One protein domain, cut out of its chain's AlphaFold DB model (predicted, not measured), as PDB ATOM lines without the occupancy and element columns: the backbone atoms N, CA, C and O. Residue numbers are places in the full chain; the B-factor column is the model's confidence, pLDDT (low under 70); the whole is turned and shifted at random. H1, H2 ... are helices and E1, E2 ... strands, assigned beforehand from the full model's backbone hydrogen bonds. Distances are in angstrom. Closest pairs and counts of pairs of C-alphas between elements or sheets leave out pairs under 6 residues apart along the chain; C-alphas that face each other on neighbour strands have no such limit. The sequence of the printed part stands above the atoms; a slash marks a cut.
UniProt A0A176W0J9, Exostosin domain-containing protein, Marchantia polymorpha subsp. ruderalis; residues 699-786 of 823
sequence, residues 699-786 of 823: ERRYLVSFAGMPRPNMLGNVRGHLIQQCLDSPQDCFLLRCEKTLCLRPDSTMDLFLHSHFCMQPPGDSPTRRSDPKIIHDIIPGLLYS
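This is residues 699 to 786 of the 823 residues of the protein "Exostosin domain-containing protein" of Marchantia polymorpha subsp. ruderalis (UniProt A0A176W0J9). A small sheet of three parallel strands is held between two helices, with H1 over one face and H2 over the other, and a long link then leads from E3 away from this body to the short helix H3. The printed part has 88 residues with three named helices and three named strands, in the order E1, H1, E2, H2, E3, H3, and the sheet runs E2, E1, E3. The class is mixed, helices and strands, with 41 of the 88 residues in named elements, under half. The whole is compact, with a radius of gyration of the C-alphas of 13.6 A, and spans 41 by 30 by 21 A.

E1 takes residues 702 to 707, 13.4 A from first to last C-alpha, and begins at C-alpha 702 (-38.757, 12.591, -32.555). H1, residues 718 to 728, is 15.2 A long. E2, residues 733 to 736, is 9.7 A long. H2, residues 746 to 754, is 11.4 A long. E3, residues 756 to 761, is 13.2 A long. H3, residues 779 to 783, is 6.2 A long and ends at C-alpha 783 (-49.207, -0.382, -14.771).

E1 is the inner strand, and E2 and E3 are edge strands. E1 and E3 are parallel at 34 degrees, with N 705 and O 758 within hydrogen-bond range at 2.8 A. E2 and E1 are parallel at 25 degrees, with N 734 and O 704 within range at 2.9 A. H1 and H2 are on opposite faces of the sheet E2, E1, E3, an arrangement of three layers, with helices on both faces of a sheet. H1 is over E2 and E1 at a height over the sheet of 9.3 A; at 60.2 degrees to E2 on the local plane, it runs only just across the strands. Its closest C-alphas to E2 are those of Cys 726 and Cys 733, 5.1 A apart. H2 has a height over the sheet of 9.6 A and runs along the strands, at 24 degrees to E1 on the local plane. It is over E1 and only just over E2, on which 3 of its 9 C-alphas fall. The closest C-alphas of E1 and H2 are those of Ser 705 and Leu 752, 6.7 A apart. E1, H1, E2 form a strand-helix-strand unit, two parallel neighbour strands with a helix between them in the chain; E2, H2, E3 form a split one, with E1 between its strands. Both crossovers are right-handed. H3 is not on the sheet and is apart from H1 and H2. In H1 and H3 every O i to N i+4 pair is within hydrogen-bond range, in H2 4 of 5.

The C-alphas farthest apart are those of Leu 715 and Ser 786, 41.4 A. The printed part has no cut. The link from E3 to H3, 17 residues, is long. The mean pLDDT of the printed part is 80.3; residues 712 to 716 and 771 to 780 are under 70.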
ATOM      1  N   GLU A 699     -42.110  17.956 -25.187       87.81
ATOM      2  CA  GLU A 699     -42.131  18.138 -26.638       87.81
ATOM      3  C   GLU A 699     -41.755  16.836 -27.362       87.81
ATOM      4  O   GLU A 699     -40.663  16.301 -27.178       87.81
ATOM      5  N   ARG A 700     -42.635  16.316 -28.224       88.25
ATOM      6  CA  ARG A 700     -42.341  15.116 -29.021       88.25
ATOM      7  C   ARG A 700     -41.498  15.469 -30.247       88.25
ATOM      8  O   ARG A 700     -42.000  15.573 -31.358       88.25
ATOM      9  N   ARG A 701     -40.201  15.691 -30.015       90.00
ATOM     10  CA  ARG A 701     -39.213  16.079 -31.040       90.00
ATOM     11  C   ARG A 701     -38.969  14.996 -32.087       90.00
ATOM     12  O   ARG A 701     -38.719  15.324 -33.240       90.00
ATOM     13  N   TYR A 702     -39.040  13.729 -31.689       90.75
ATOM     14  CA  TYR A 702     -38.757  12.591 -32.555       90.75
ATOM     15  C   TYR A 702     -40.047  11.883 -32.945       90.75
ATOM     16  O   TYR A 702     -40.881  11.549 -32.098       90.75
ATOM     17  N   LEU A 703     -40.187  11.586 -34.236       90.00
ATOM     18  CA  LEU A 703     -41.254  10.727 -34.735       90.00
ATOM     19  C   LEU A 703     -41.193   9.351 -34.071       90.00
ATOM     20  O   LEU A 703     -42.221   8.779 -33.714       90.00
ATOM     21  N   VAL A 704     -39.989   8.803 -33.931       90.19
ATOM     22  CA  VAL A 704     -39.808   7.443 -33.444       90.19
ATOM     23  C   VAL A 704     -38.586   7.323 -32.541       90.19
ATOM     24  O   VAL A 704     -37.613   8.061 -32.680       90.19
ATOM     25  N   SER A 705     -38.598   6.355 -31.635       90.19
ATOM     26  CA  SER A 705     -37.411   5.932 -30.901       90.19
ATOM     27  C   SER A 705     -37.187   4.434 -30.944       90.19
ATOM     28  O   SER A 705     -38.102   3.631 -31.165       90.19
ATOM     29  N   PHE A 706     -35.941   4.056 -30.681       88.00
ATOM     30  CA  PHE A 706     -35.558   2.676 -30.457       88.00
ATOM     31  C   PHE A 706     -34.523   2.560 -29.332       88.00
ATOM     32  O   PHE A 706     -33.496   3.233 -29.354       88.00
ATOM     33  N   ALA A 707     -34.783   1.668 -28.372       87.88
ATOM     34  CA  ALA A 707     -33.840   1.295 -27.319       87.88
ATOM     35  C   ALA A 707     -33.212  -0.077 -27.620       87.88
ATOM     36  O   ALA A 707     -33.894  -1.111 -27.600       87.88
ATOM     37  N   GLY A 708     -31.904  -0.112 -27.881       85.00
ATOM     38  CA  GLY A 708     -31.185  -1.369 -28.068       85.00
ATOM     39  C   GLY A 708     -29.831  -1.270 -28.758       85.00
ATOM     40  O   GLY A 708     -29.388  -0.204 -29.171       85.00
ATOM     41  N   MET A 709     -29.202  -2.435 -28.899       83.12
ATOM     42  CA  MET A 709     -27.933  -2.645 -29.602       83.12
ATOM     43  C   MET A 709     -28.096  -3.655 -30.747       83.12
ATOM     44  O   MET A 709     -29.067  -4.422 -30.749       83.12
ATOM     45  N   PRO A 710     -27.173  -3.698 -31.726       78.75
ATOM     46  CA  PRO A 710     -27.132  -4.776 -32.709       78.75
ATOM     47  C   PRO A 710     -26.961  -6.142 -32.025       78.75
ATOM     48  O   PRO A 710     -26.507  -6.209 -30.885       78.75
ATOM     49  N   ARG A 711     -27.292  -7.230 -32.728       74.88
ATOM     50  CA  ARG A 711     -26.937  -8.601 -32.320       74.88
ATOM     51  C   ARG A 711     -25.799  -9.081 -33.223       74.88
ATOM     52  O   ARG A 711     -26.097  -9.410 -34.372       74.88
ATOM     53  N   PRO A 712     -24.526  -9.092 -32.782       64.94
ATOM     54  CA  PRO A 712     -23.385  -9.282 -33.685       64.94
ATOM     55  C   PRO A 712     -23.432 -10.595 -34.476       64.94
ATOM     56  O   PRO A 712     -23.093 -10.620 -35.655       64.94
ATOM     57  N   ASN A 713     -23.932 -11.664 -33.848       66.94
ATOM     58  CA  ASN A 713     -23.967 -13.013 -34.421       66.94
ATOM     59  C   ASN A 713     -25.272 -13.323 -35.191       66.94
ATOM     60  O   ASN A 713     -25.521 -14.475 -35.535       66.94
ATOM     61  N   MET A 714     -26.127 -12.325 -35.445       62.31
ATOM     62  CA  MET A 714     -27.367 -12.469 -36.220       62.31
ATOM     63  C   MET A 714     -27.437 -11.386 -37.298       62.31
ATOM     64  O   MET A 714     -28.097 -10.362 -37.125       62.31
ATOM     65  N   LEU A 715     -26.761 -11.609 -38.425       57.69
ATOM     66  CA  LEU A 715     -26.916 -10.763 -39.612       57.69
ATOM     67  C   LEU A 715     -28.382 -10.768 -40.098       57.69
ATOM     68  O   LEU A 715     -29.155 -11.669 -39.772       57.69
ATOM     69  N   GLY A 716     -28.786  -9.713 -40.804       61.59
ATOM     70  CA  GLY A 716     -30.124  -9.567 -41.390       61.59
ATOM     71  C   GLY A 716     -31.289  -9.289 -40.438       61.59
ATOM     72  O   GLY A 716     -32.359  -8.856 -40.869       61.59
ATOM     73  N   ASN A 717     -31.107  -9.471 -39.128       74.94
ATOM     74  CA  ASN A 717     -32.200  -9.313 -38.173       74.94
ATOM     75  C   ASN A 717     -32.785  -7.878 -38.168       74.94
ATOM     76  O   ASN A 717     -32.084  -6.883 -38.375       74.94
ATOM     77  N   VAL A 718     -34.085  -7.761 -37.872       81.69
ATOM     78  CA  VAL A 718     -34.819  -6.481 -37.913       81.69
ATOM     79  C   VAL A 718     -34.243  -5.409 -36.972       81.69
ATOM     80  O   VAL A 718     -34.287  -4.231 -37.303       81.69
ATOM     81  N   ARG A 719     -33.631  -5.786 -35.837       82.69
ATOM     82  CA  ARG A 719     -32.977  -4.857 -34.890       82.69
ATOM     83  C   ARG A 719     -31.783  -4.148 -35.539       82.69
ATOM     84  O   ARG A 719     -31.589  -2.966 -35.288       82.69
ATOM     85  N   GLY A 720     -31.017  -4.841 -36.385       84.25
ATOM     86  CA  GLY A 720     -29.907  -4.249 -37.143       84.25
ATOM     87  C   GLY A 720     -30.393  -3.217 -38.163       84.25
ATOM     88  O   GLY A 720     -29.940  -2.075 -38.147       84.25
ATOM     89  N   HIS A 721     -31.385  -3.590 -38.976       85.12
ATOM     90  CA  HIS A 721     -32.009  -2.697 -39.957       85.12
ATOM     91  C   HIS A 721     -32.661  -1.459 -39.312       85.12
ATOM     92  O   HIS A 721     -32.489  -0.349 -39.810       85.12
ATOM     93  N   LEU A 722     -33.348  -1.629 -38.175       86.50
ATOM     94  CA  LEU A 722     -33.918  -0.529 -37.387       86.50
ATOM     95  C   LEU A 722     -32.851   0.441 -36.874       86.50
ATOM     96  O   LEU A 722     -33.034   1.651 -36.964       86.50
ATOM     97  N   ILE A 723     -31.735  -0.076 -36.347       88.25
ATOM     98  CA  ILE A 723     -30.620   0.755 -35.876       88.25
ATOM     99  C   ILE A 723     -30.029   1.553 -37.038       88.25
ATOM    100  O   ILE A 723     -29.833   2.754 -36.886       88.25
ATOM    101  N   GLN A 724     -29.798   0.923 -38.195       88.12
ATOM    102  CA  GLN A 724     -29.239   1.614 -39.356       88.12
ATOM    103  C   GLN A 724     -30.169   2.729 -39.854       88.12
ATOM    104  O   GLN A 724     -29.751   3.879 -39.890       88.12
ATOM    105  N   GLN A 725     -31.454   2.442 -40.101       88.12
ATOM    106  CA  GLN A 725     -32.406   3.472 -40.552       88.12
ATOM    107  C   GLN A 725     -32.590   4.610 -39.530       88.12
ATOM    108  O   GLN A 725     -32.860   5.747 -39.919       88.12
ATOM    109  N   CYS A 726     -32.410   4.332 -38.235       90.62
ATOM    110  CA  CYS A 726     -32.418   5.353 -37.189       90.62
ATOM    111  C   CYS A 726     -31.177   6.263 -37.248       90.62
ATOM    112  O   CYS A 726     -31.306   7.481 -37.146       90.62
ATOM    113  N   LEU A 727     -29.988   5.686 -37.474       91.19
ATOM    114  CA  LEU A 727     -28.734   6.423 -37.685       91.19
ATOM    115  C   LEU A 727     -28.749   7.236 -38.989       91.19
ATOM    116  O   LEU A 727     -28.199   8.334 -39.019       91.19
ATOM    117  N   ASP A 728     -29.412   6.730 -40.030       93.19
ATOM    118  CA  ASP A 728     -29.590   7.411 -41.319       93.19
ATOM    119  C   ASP A 728     -30.639   8.545 -41.253       93.19
ATOM    120  O   ASP A 728     -30.661   9.427 -42.113       93.19
ATOM    121  N   SER A 729     -31.518   8.543 -40.238       91.88
ATOM    122  CA  SER A 729     -32.594   9.532 -40.032       91.88
ATOM    123  C   SER A 729     -32.564  10.187 -38.632       91.88
ATOM    124  O   SER A 729     -33.593  10.208 -37.948       91.88
ATOM    125  N   PRO A 730     -31.442  10.787 -38.184       89.69
ATOM    126  CA  PRO A 730     -31.242  11.226 -36.794       89.69
ATOM    127  C   PRO A 730     -32.039  12.485 -36.398       89.69
ATOM    128  O   PRO A 730     -31.910  12.978 -35.280       89.69
ATOM    129  N   GLN A 731     -32.820  13.057 -37.319       89.38
ATOM    130  CA  GLN A 731     -33.792  14.121 -37.029       89.38
ATOM    131  C   GLN A 731     -35.179  13.551 -36.694       89.38
ATOM    132  O   GLN A 731     -35.894  14.130 -35.886       89.38
ATOM    133  N   ASP A 732     -35.533  12.394 -37.263       89.12
ATOM    134  CA  ASP A 732     -36.826  11.736 -37.041       89.12
ATOM    135  C   ASP A 732     -36.741  10.650 -35.955       89.12
ATOM    136  O   ASP A 732     -37.761  10.307 -35.352       89.12
ATOM    137  N   CYS A 733     -35.550  10.081 -35.728       92.94
ATOM    138  CA  CYS A 733     -35.351   8.895 -34.898       92.94
ATOM    139  C   CYS A 733     -34.368   9.105 -33.736       92.94
ATOM    140  O   CYS A 733     -33.209   9.463 -33.948       92.94
ATOM    141  N   PHE A 734     -34.805   8.799 -32.511       92.31
ATOM    142  CA  PHE A 734     -33.958   8.774 -31.314       92.31
ATOM    143  C   PHE A 734     -33.488   7.339 -31.026       92.31
ATOM    144  O   PHE A 734     -34.253   6.489 -30.560       92.31
ATOM    145  N   LEU A 735     -32.208   7.064 -31.290       91.81
ATOM    146  CA  LEU A 735     -31.554   5.813 -30.904       91.81
ATOM    147  C   LEU A 735     -30.986   5.911 -29.481       91.81
ATOM    148  O   LEU A 735     -29.952   6.546 -29.272       91.81
ATOM    149  N   LEU A 736     -31.584   5.197 -28.526       90.38
ATOM    150  CA  LEU A 736     -30.936   4.904 -27.248       90.38
ATOM    151  C   LEU A 736     -30.133   3.607 -27.389       90.38
ATOM    152  O   LEU A 736     -30.675   2.501 -27.308       90.38
ATOM    153  N   ARG A 737     -28.822   3.743 -27.601       88.75
ATOM    154  CA  ARG A 737     -27.889   2.612 -27.549       88.75
ATOM    155  C   ARG A 737     -27.856   2.074 -26.121       88.75
ATOM    156  O   ARG A 737     -27.377   2.750 -25.215       88.75
ATOM    157  N   CYS A 738     -28.410   0.882 -25.904       84.69
ATOM    158  CA  CYS A 738     -28.352   0.235 -24.593       84.69
ATOM    159  C   CYS A 738     -26.919  -0.226 -24.334       84.69
ATOM    160  O   CYS A 738     -26.529  -1.304 -24.766       84.69
ATOM    161  N   GLU A 739     -26.128   0.632 -23.695       80.81
ATOM    162  CA  GLU A 739     -24.727   0.369 -23.399       80.81
ATOM    163  C   GLU A 739     -24.499   0.293 -21.881       80.81
ATOM    164  O   GLU A 739     -24.726   1.265 -21.151       80.81
ATOM    165  N   LYS A 740     -23.992  -0.861 -21.423       80.06
ATOM    166  CA  LYS A 740     -23.585  -1.217 -20.046       80.06
ATOM    167  C   LYS A 740     -24.734  -1.243 -19.029       80.06
ATOM    168  O   LYS A 740     -24.987  -2.262 -18.393       80.06
ATOM    169  N   THR A 741     -25.346  -0.086 -18.796       80.44
ATOM    170  CA  THR A 741     -26.440   0.144 -17.838       80.44
ATOM    171  C   THR A 741     -27.393   1.259 -18.285       80.44
ATOM    172  O   THR A 741     -28.325   1.586 -17.551       80.44
ATOM    173  N   LEU A 742     -27.216   1.848 -19.476       83.88
ATOM    174  CA  LEU A 742     -27.994   3.015 -19.912       83.88
ATOM    175  C   LEU A 742     -29.503   2.716 -19.998       83.88
ATOM    176  O   LEU A 742     -30.324   3.513 -19.559       83.88
ATOM    177  N   CYS A 743     -29.877   1.513 -20.446       85.56
ATOM    178  CA  CYS A 743     -31.272   1.054 -20.460       85.56
ATOM    179  C   CYS A 743     -31.770   0.486 -19.109       85.56
ATOM    180  O   CYS A 743     -32.915   0.043 -19.002       85.56
ATOM    181  N   LEU A 744     -30.935   0.527 -18.064       84.00
ATOM    182  CA  LEU A 744     -31.304   0.279 -16.663       84.00
ATOM    183  C   LEU A 744     -31.464   1.587 -15.858       84.00
ATOM    184  O   LEU A 744     -31.846   1.528 -14.690       84.00
ATOM    185  N   ARG A 745     -31.204   2.751 -16.471       86.31
ATOM    186  CA  ARG A 745     -31.371   4.087 -15.879       86.31
ATOM    187  C   ARG A 745     -32.748   4.688 -16.231       86.31
ATOM    188  O   ARG A 745     -33.122   4.681 -17.409       86.31
ATOM    189  N   PRO A 746     -33.516   5.225 -15.261       88.62
ATOM    190  CA  PRO A 746     -34.803   5.853 -15.549       88.62
ATOM    191  C   PRO A 746     -34.660   7.155 -16.325       88.62
ATOM    192  O   PRO A 746     -35.427   7.371 -17.246       88.62
ATOM    193  N   ASP A 747     -33.680   7.996 -16.010       87.44
ATOM    194  CA  ASP A 747     -33.393   9.243 -16.729       87.44
ATOM    195  C   ASP A 747     -33.246   8.994 -18.242       87.44
ATOM    196  O   ASP A 747     -34.025   9.497 -19.042       87.44
ATOM    197  N   SER A 748     -32.329   8.114 -18.632       87.56
ATOM    198  CA  SER A 748     -31.985   7.843 -20.028       87.56
ATOM    199  C   SER A 748     -33.127   7.164 -20.794       87.56
ATOM    200  O   SER A 748     -33.287   7.376 -21.993       87.56
ATOM    201  N   THR A 749     -33.949   6.358 -20.111       87.12
ATOM    202  CA  THR A 749     -35.108   5.691 -20.728       87.12
ATOM    203  C   THR A 749     -36.368   6.553 -20.740       87.12
ATOM    204  O   THR A 749     -37.152   6.452 -21.682       87.12
ATOM    205  N   MET A 750     -36.576   7.428 -19.752       88.00
ATOM    206  CA  MET A 750     -37.680   8.386 -19.760       88.00
ATOM    207  C   MET A 750     -37.415   9.520 -20.749       88.00
ATOM    208  O   MET A 750     -38.344   9.885 -21.457       88.00
ATOM    209  N   ASP A 751     -36.181  10.020 -20.883       88.81
ATOM    210  CA  ASP A 751     -35.836  11.042 -21.886       88.81
ATOM    211  C   ASP A 751     -36.185  10.568 -23.307       88.81
ATOM    212  O   ASP A 751     -36.815  11.294 -24.077       88.81
ATOM    213  N   LEU A 752     -35.902   9.296 -23.611       88.50
ATOM    214  CA  LEU A 752     -36.311   8.639 -24.851       88.50
ATOM    215  C   LEU A 752     -37.836   8.689 -25.067       88.50
ATOM    216  O   LEU A 752     -38.308   9.126 -26.118       88.50
ATOM    217  N   PHE A 753     -38.622   8.243 -24.083       86.56
ATOM    218  CA  PHE A 753     -40.083   8.143 -24.199       86.56
ATOM    219  C   PHE A 753     -40.799   9.505 -24.144       86.56
ATOM    220  O   PHE A 753     -41.825   9.691 -24.799       86.56
ATOM    221  N   LEU A 754     -40.260  10.468 -23.396       86.50
ATOM    222  CA  LEU A 754     -40.805  11.820 -23.259       86.50
ATOM    223  C   LEU A 754     -40.666  12.658 -24.530       86.50
ATOM    224  O   LEU A 754     -41.482  13.554 -24.728       86.50
ATOM    225  N   HIS A 755     -39.694  12.348 -25.394       87.19
ATOM    226  CA  HIS A 755     -39.457  13.065 -26.651       87.19
ATOM    227  C   HIS A 755     -39.919  12.305 -27.906       87.19
ATOM    228  O   HIS A 755     -39.744  12.807 -29.015       87.19
ATOM    229  N   SER A 756     -40.549  11.134 -27.754       87.62
ATOM    230  CA  SER A 756     -41.015  10.292 -28.869       87.62
ATOM    231  C   SER A 756     -42.524  10.358 -29.124       87.62
ATOM    232  O   SER A 756     -43.318  10.209 -28.192       87.62
ATOM    233  N   HIS A 757     -42.924  10.459 -30.394       85.88
ATOM    234  CA  HIS A 757     -44.282  10.126 -30.846       85.88
ATOM    235  C   HIS A 757     -44.523   8.609 -30.868       85.88
ATOM    236  O   HIS A 757     -45.572   8.154 -30.424       85.88
ATOM    237  N   PHE A 758     -43.556   7.811 -31.323       84.69
ATOM    238  CA  PHE A 758     -43.680   6.354 -31.384       84.69
ATOM    239  C   PHE A 758     -42.452   5.643 -30.812       84.69
ATOM    240  O   PHE A 758     -41.338   6.145 -30.903       84.69
ATOM    241  N   CYS A 759     -42.629   4.453 -30.238       81.81
ATOM    242  CA  CYS A 759     -41.515   3.641 -29.724       81.81
ATOM    243  C   CYS A 759     -41.506   2.263 -30.398       81.81
ATOM    244  O   CYS A 759     -42.501   1.536 -30.347       81.81
ATOM    245  N   MET A 760     -40.387   1.883 -31.018       82.69
ATOM    246  CA  MET A 760     -40.271   0.614 -31.743       82.69
ATOM    247  C   MET A 760     -39.874  -0.532 -30.818       82.69
ATOM    248  O   MET A 760     -38.843  -0.492 -30.143       82.69
ATOM    249  N   GLN A 761     -40.673  -1.598 -30.836       78.62
ATOM    250  CA  GLN A 761     -40.399  -2.834 -30.110       78.62
ATOM    251  C   GLN A 761     -40.268  -4.004 -31.100       78.62
ATOM    252  O   GLN A 761     -41.230  -4.747 -31.316       78.62
ATOM    253  N   PRO A 762     -39.091  -4.182 -31.736       77.94
ATOM    254  CA  PRO A 762     -38.794  -5.408 -32.470       77.94
ATOM    255  C   PRO A 762     -38.819  -6.624 -31.528       77.94
ATOM    256  O   PRO A 762     -38.606  -6.459 -30.321       77.94
ATOM    257  N   PRO A 763     -39.006  -7.847 -32.055       73.38
ATOM    258  CA  PRO A 763     -38.923  -9.078 -31.273       73.38
ATOM    259  C   PRO A 763     -37.664  -9.143 -30.395       73.38
ATOM    260  O   PRO A 763     -36.580  -8.701 -30.779       73.38
ATOM    261  N   GLY A 764     -37.823  -9.643 -29.170       71.88
ATOM    262  CA  GLY A 764     -36.721 -10.010 -28.277       71.88
ATOM    263  C   GLY A 764     -36.743 -11.506 -27.986       71.88
ATOM    264  O   GLY A 764     -37.457 -12.258 -28.642       71.88
ATOM    265  N   ASP A 765     -36.005 -11.918 -26.961       70.44
ATOM    266  CA  ASP A 765     -35.946 -13.322 -26.521       70.44
ATOM    267  C   ASP A 765     -37.231 -13.769 -25.798       70.44
ATOM    268  O   ASP A 765     -37.447 -14.954 -25.562       70.44
ATOM    269  N   SER A 766     -38.096 -12.810 -25.461       74.06
ATOM    270  CA  SER A 766     -39.438 -13.008 -24.914       74.06
ATOM    271  C   SER A 766     -40.458 -12.110 -25.645       74.06
ATOM    272  O   SER A 766     -40.108 -11.012 -26.095       74.06
ATOM    273  N   PRO A 767     -41.719 -12.564 -25.799       73.69
ATOM    274  CA  PRO A 767     -42.849 -11.744 -26.248       73.69
ATOM    275  C   PRO A 767     -43.139 -10.500 -25.396       73.69
ATOM    276  O   PRO A 767     -43.717  -9.543 -25.913       73.69
ATOM    277  N   THR A 768     -42.783 -10.522 -24.111       77.00
ATOM    278  CA  THR A 768     -42.922  -9.400 -23.169       77.00
ATOM    279  C   THR A 768     -41.642  -8.568 -23.063       77.00
ATOM    280  O   THR A 768     -40.539  -9.050 -23.316       77.00
ATOM    281  N   ARG A 769     -41.777  -7.286 -22.703       74.25
ATOM    282  CA  ARG A 769     -40.653  -6.377 -22.429       74.25
ATOM    283  C   ARG A 769     -41.016  -5.373 -21.337       74.25
ATOM    284  O   ARG A 769     -42.177  -5.018 -21.163       74.25
ATOM    285  N   ARG A 770     -39.989  -4.855 -20.656       75.12
ATOM    286  CA  ARG A 770     -40.109  -3.768 -19.667       75.12
ATOM    287  C   ARG A 770     -40.374  -2.392 -20.297       75.12
ATOM    288  O   ARG A 770     -40.908  -1.508 -19.637       75.12
ATOM    289  N   SER A 771     -39.970  -2.195 -21.549       60.28
ATOM    290  CA  SER A 771     -40.225  -0.972 -22.311       60.28
ATOM    291  C   SER A 771     -41.707  -0.880 -22.678       60.28
ATOM    292  O   SER A 771     -42.116  -1.539 -23.625       60.28
ATOM    293  N   ASP A 772     -42.512  -0.092 -21.964       55.00
ATOM    294  CA  ASP A 772     -43.902   0.163 -22.374       55.00
ATOM    295  C   ASP A 772     -44.443   1.506 -21.813       55.00
ATOM    296  O   ASP A 772     -45.092   1.534 -20.765       55.00
ATOM    297  N   PRO A 773     -44.182   2.653 -22.476       54.94
ATOM    298  CA  PRO A 773     -44.668   3.981 -22.067       54.94
ATOM    299  C   PRO A 773     -46.165   4.201 -22.393       54.94
ATOM    300  O   PRO A 773     -46.543   5.165 -23.060       54.94
ATOM    301  N   LYS A 774     -47.047   3.285 -21.969       46.53
ATOM    302  CA  LYS A 774     -48.448   3.258 -22.423       46.53
ATOM    303  C   LYS A 774     -49.401   4.137 -21.609       46.53
ATOM    304  O   LYS A 774     -49.687   3.861 -20.451       46.53
ATOM    305  N   ILE A 775     -49.965   5.121 -22.320       51.00
ATOM    306  CA  ILE A 775     -51.181   5.908 -22.040       51.00
ATOM    307  C   ILE A 775     -51.222   6.557 -20.645       51.00
ATOM    308  O   ILE A 775     -51.569   5.966 -19.622       51.00
ATOM    309  N   ILE A 776     -50.906   7.853 -20.658       54.72
ATOM    310  CA  ILE A 776     -50.544   8.662 -19.493       54.72
ATOM    311  C   ILE A 776     -51.642   8.733 -18.421       54.72
ATOM    312  O   ILE A 776     -51.334   8.606 -17.239       54.72
ATOM    313  N   HIS A 777     -52.906   8.935 -18.804       47.75
ATOM    314  CA  HIS A 777     -53.966   9.257 -17.843       47.75
ATOM    315  C   HIS A 777     -54.522   8.025 -17.101       47.75
ATOM    316  O   HIS A 777     -54.489   7.982 -15.872       47.75
ATOM    317  N   ASP A 778     -54.983   7.011 -17.839       54.91
ATOM    318  CA  ASP A 778     -55.729   5.881 -17.258       54.91
ATOM    319  C   ASP A 778     -54.895   4.600 -17.101       54.91
ATOM    320  O   ASP A 778     -55.162   3.798 -16.209       54.91
ATOM    321  N   ILE A 779     -53.886   4.389 -17.959       64.88
ATOM    322  CA  ILE A 779     -53.138   3.123 -18.012       64.88
ATOM    323  C   ILE A 779     -51.860   3.182 -17.177       64.88
ATOM    324  O   ILE A 779     -51.612   2.229 -16.442       64.88
ATOM    325  N   ILE A 780     -51.097   4.288 -17.203       68.44
ATOM    326  CA  ILE A 780     -49.912   4.446 -16.338       68.44
ATOM    327  C   ILE A 780     -50.223   4.072 -14.877       68.44
ATOM    328  O   ILE A 780     -49.530   3.192 -14.371       68.44
ATOM    329  N   PRO A 781     -51.256   4.616 -14.198       75.06
ATOM    330  CA  PRO A 781     -51.531   4.252 -12.807       75.06
ATOM    331  C   PRO A 781     -51.712   2.740 -12.611       75.06
ATOM    332  O   PRO A 781     -51.086   2.169 -11.727       75.06
ATOM    333  N   GLY A 782     -52.473   2.078 -13.492       78.94
ATOM    334  CA  GLY A 782     -52.715   0.631 -13.457       78.94
ATOM    335  C   GLY A 782     -51.536  -0.258 -13.888       78.94
ATOM    336  O   GLY A 782     -51.614  -1.473 -13.708       78.94
ATOM    337  N   LEU A 783     -50.461   0.314 -14.446       81.25
ATOM    338  CA  LEU A 783     -49.207  -0.382 -14.771       81.25
ATOM    339  C   LEU A 783     -48.079  -0.120 -13.759       81.25
ATOM    340  O   LEU A 783     -47.127  -0.897 -13.705       81.25
ATOM    341  N   LEU A 784     -48.168   0.956 -12.975       86.88
ATOM    342  CA  LEU A 784     -47.201   1.285 -11.927       86.88
ATOM    343  C   LEU A 784     -47.334   0.363 -10.709       86.88
ATOM    344  O   LEU A 784     -48.387  -0.215 -10.435       86.88
ATOM    345  N   TYR A 785     -46.267   0.324  -9.915       89.88
ATOM    346  CA  TYR A 785     -46.299  -0.138  -8.532       89.88
ATOM    347  C   TYR A 785     -46.035   1.062  -7.621       89.88
ATOM    348  O   TYR A 785     -44.942   1.611  -7.615       89.88
ATOM    349  N   SER A 786     -47.028   1.496  -6.851       91.62
ATOM    350  CA  SER A 786     -46.862   2.544  -5.839       91.62
ATOM    351  C   SER A 786     -46.007   2.054  -4.670       91.62
ATOM    352  O   SER A 786     -45.984   0.856  -4.350       91.62
TER     353      SER A 786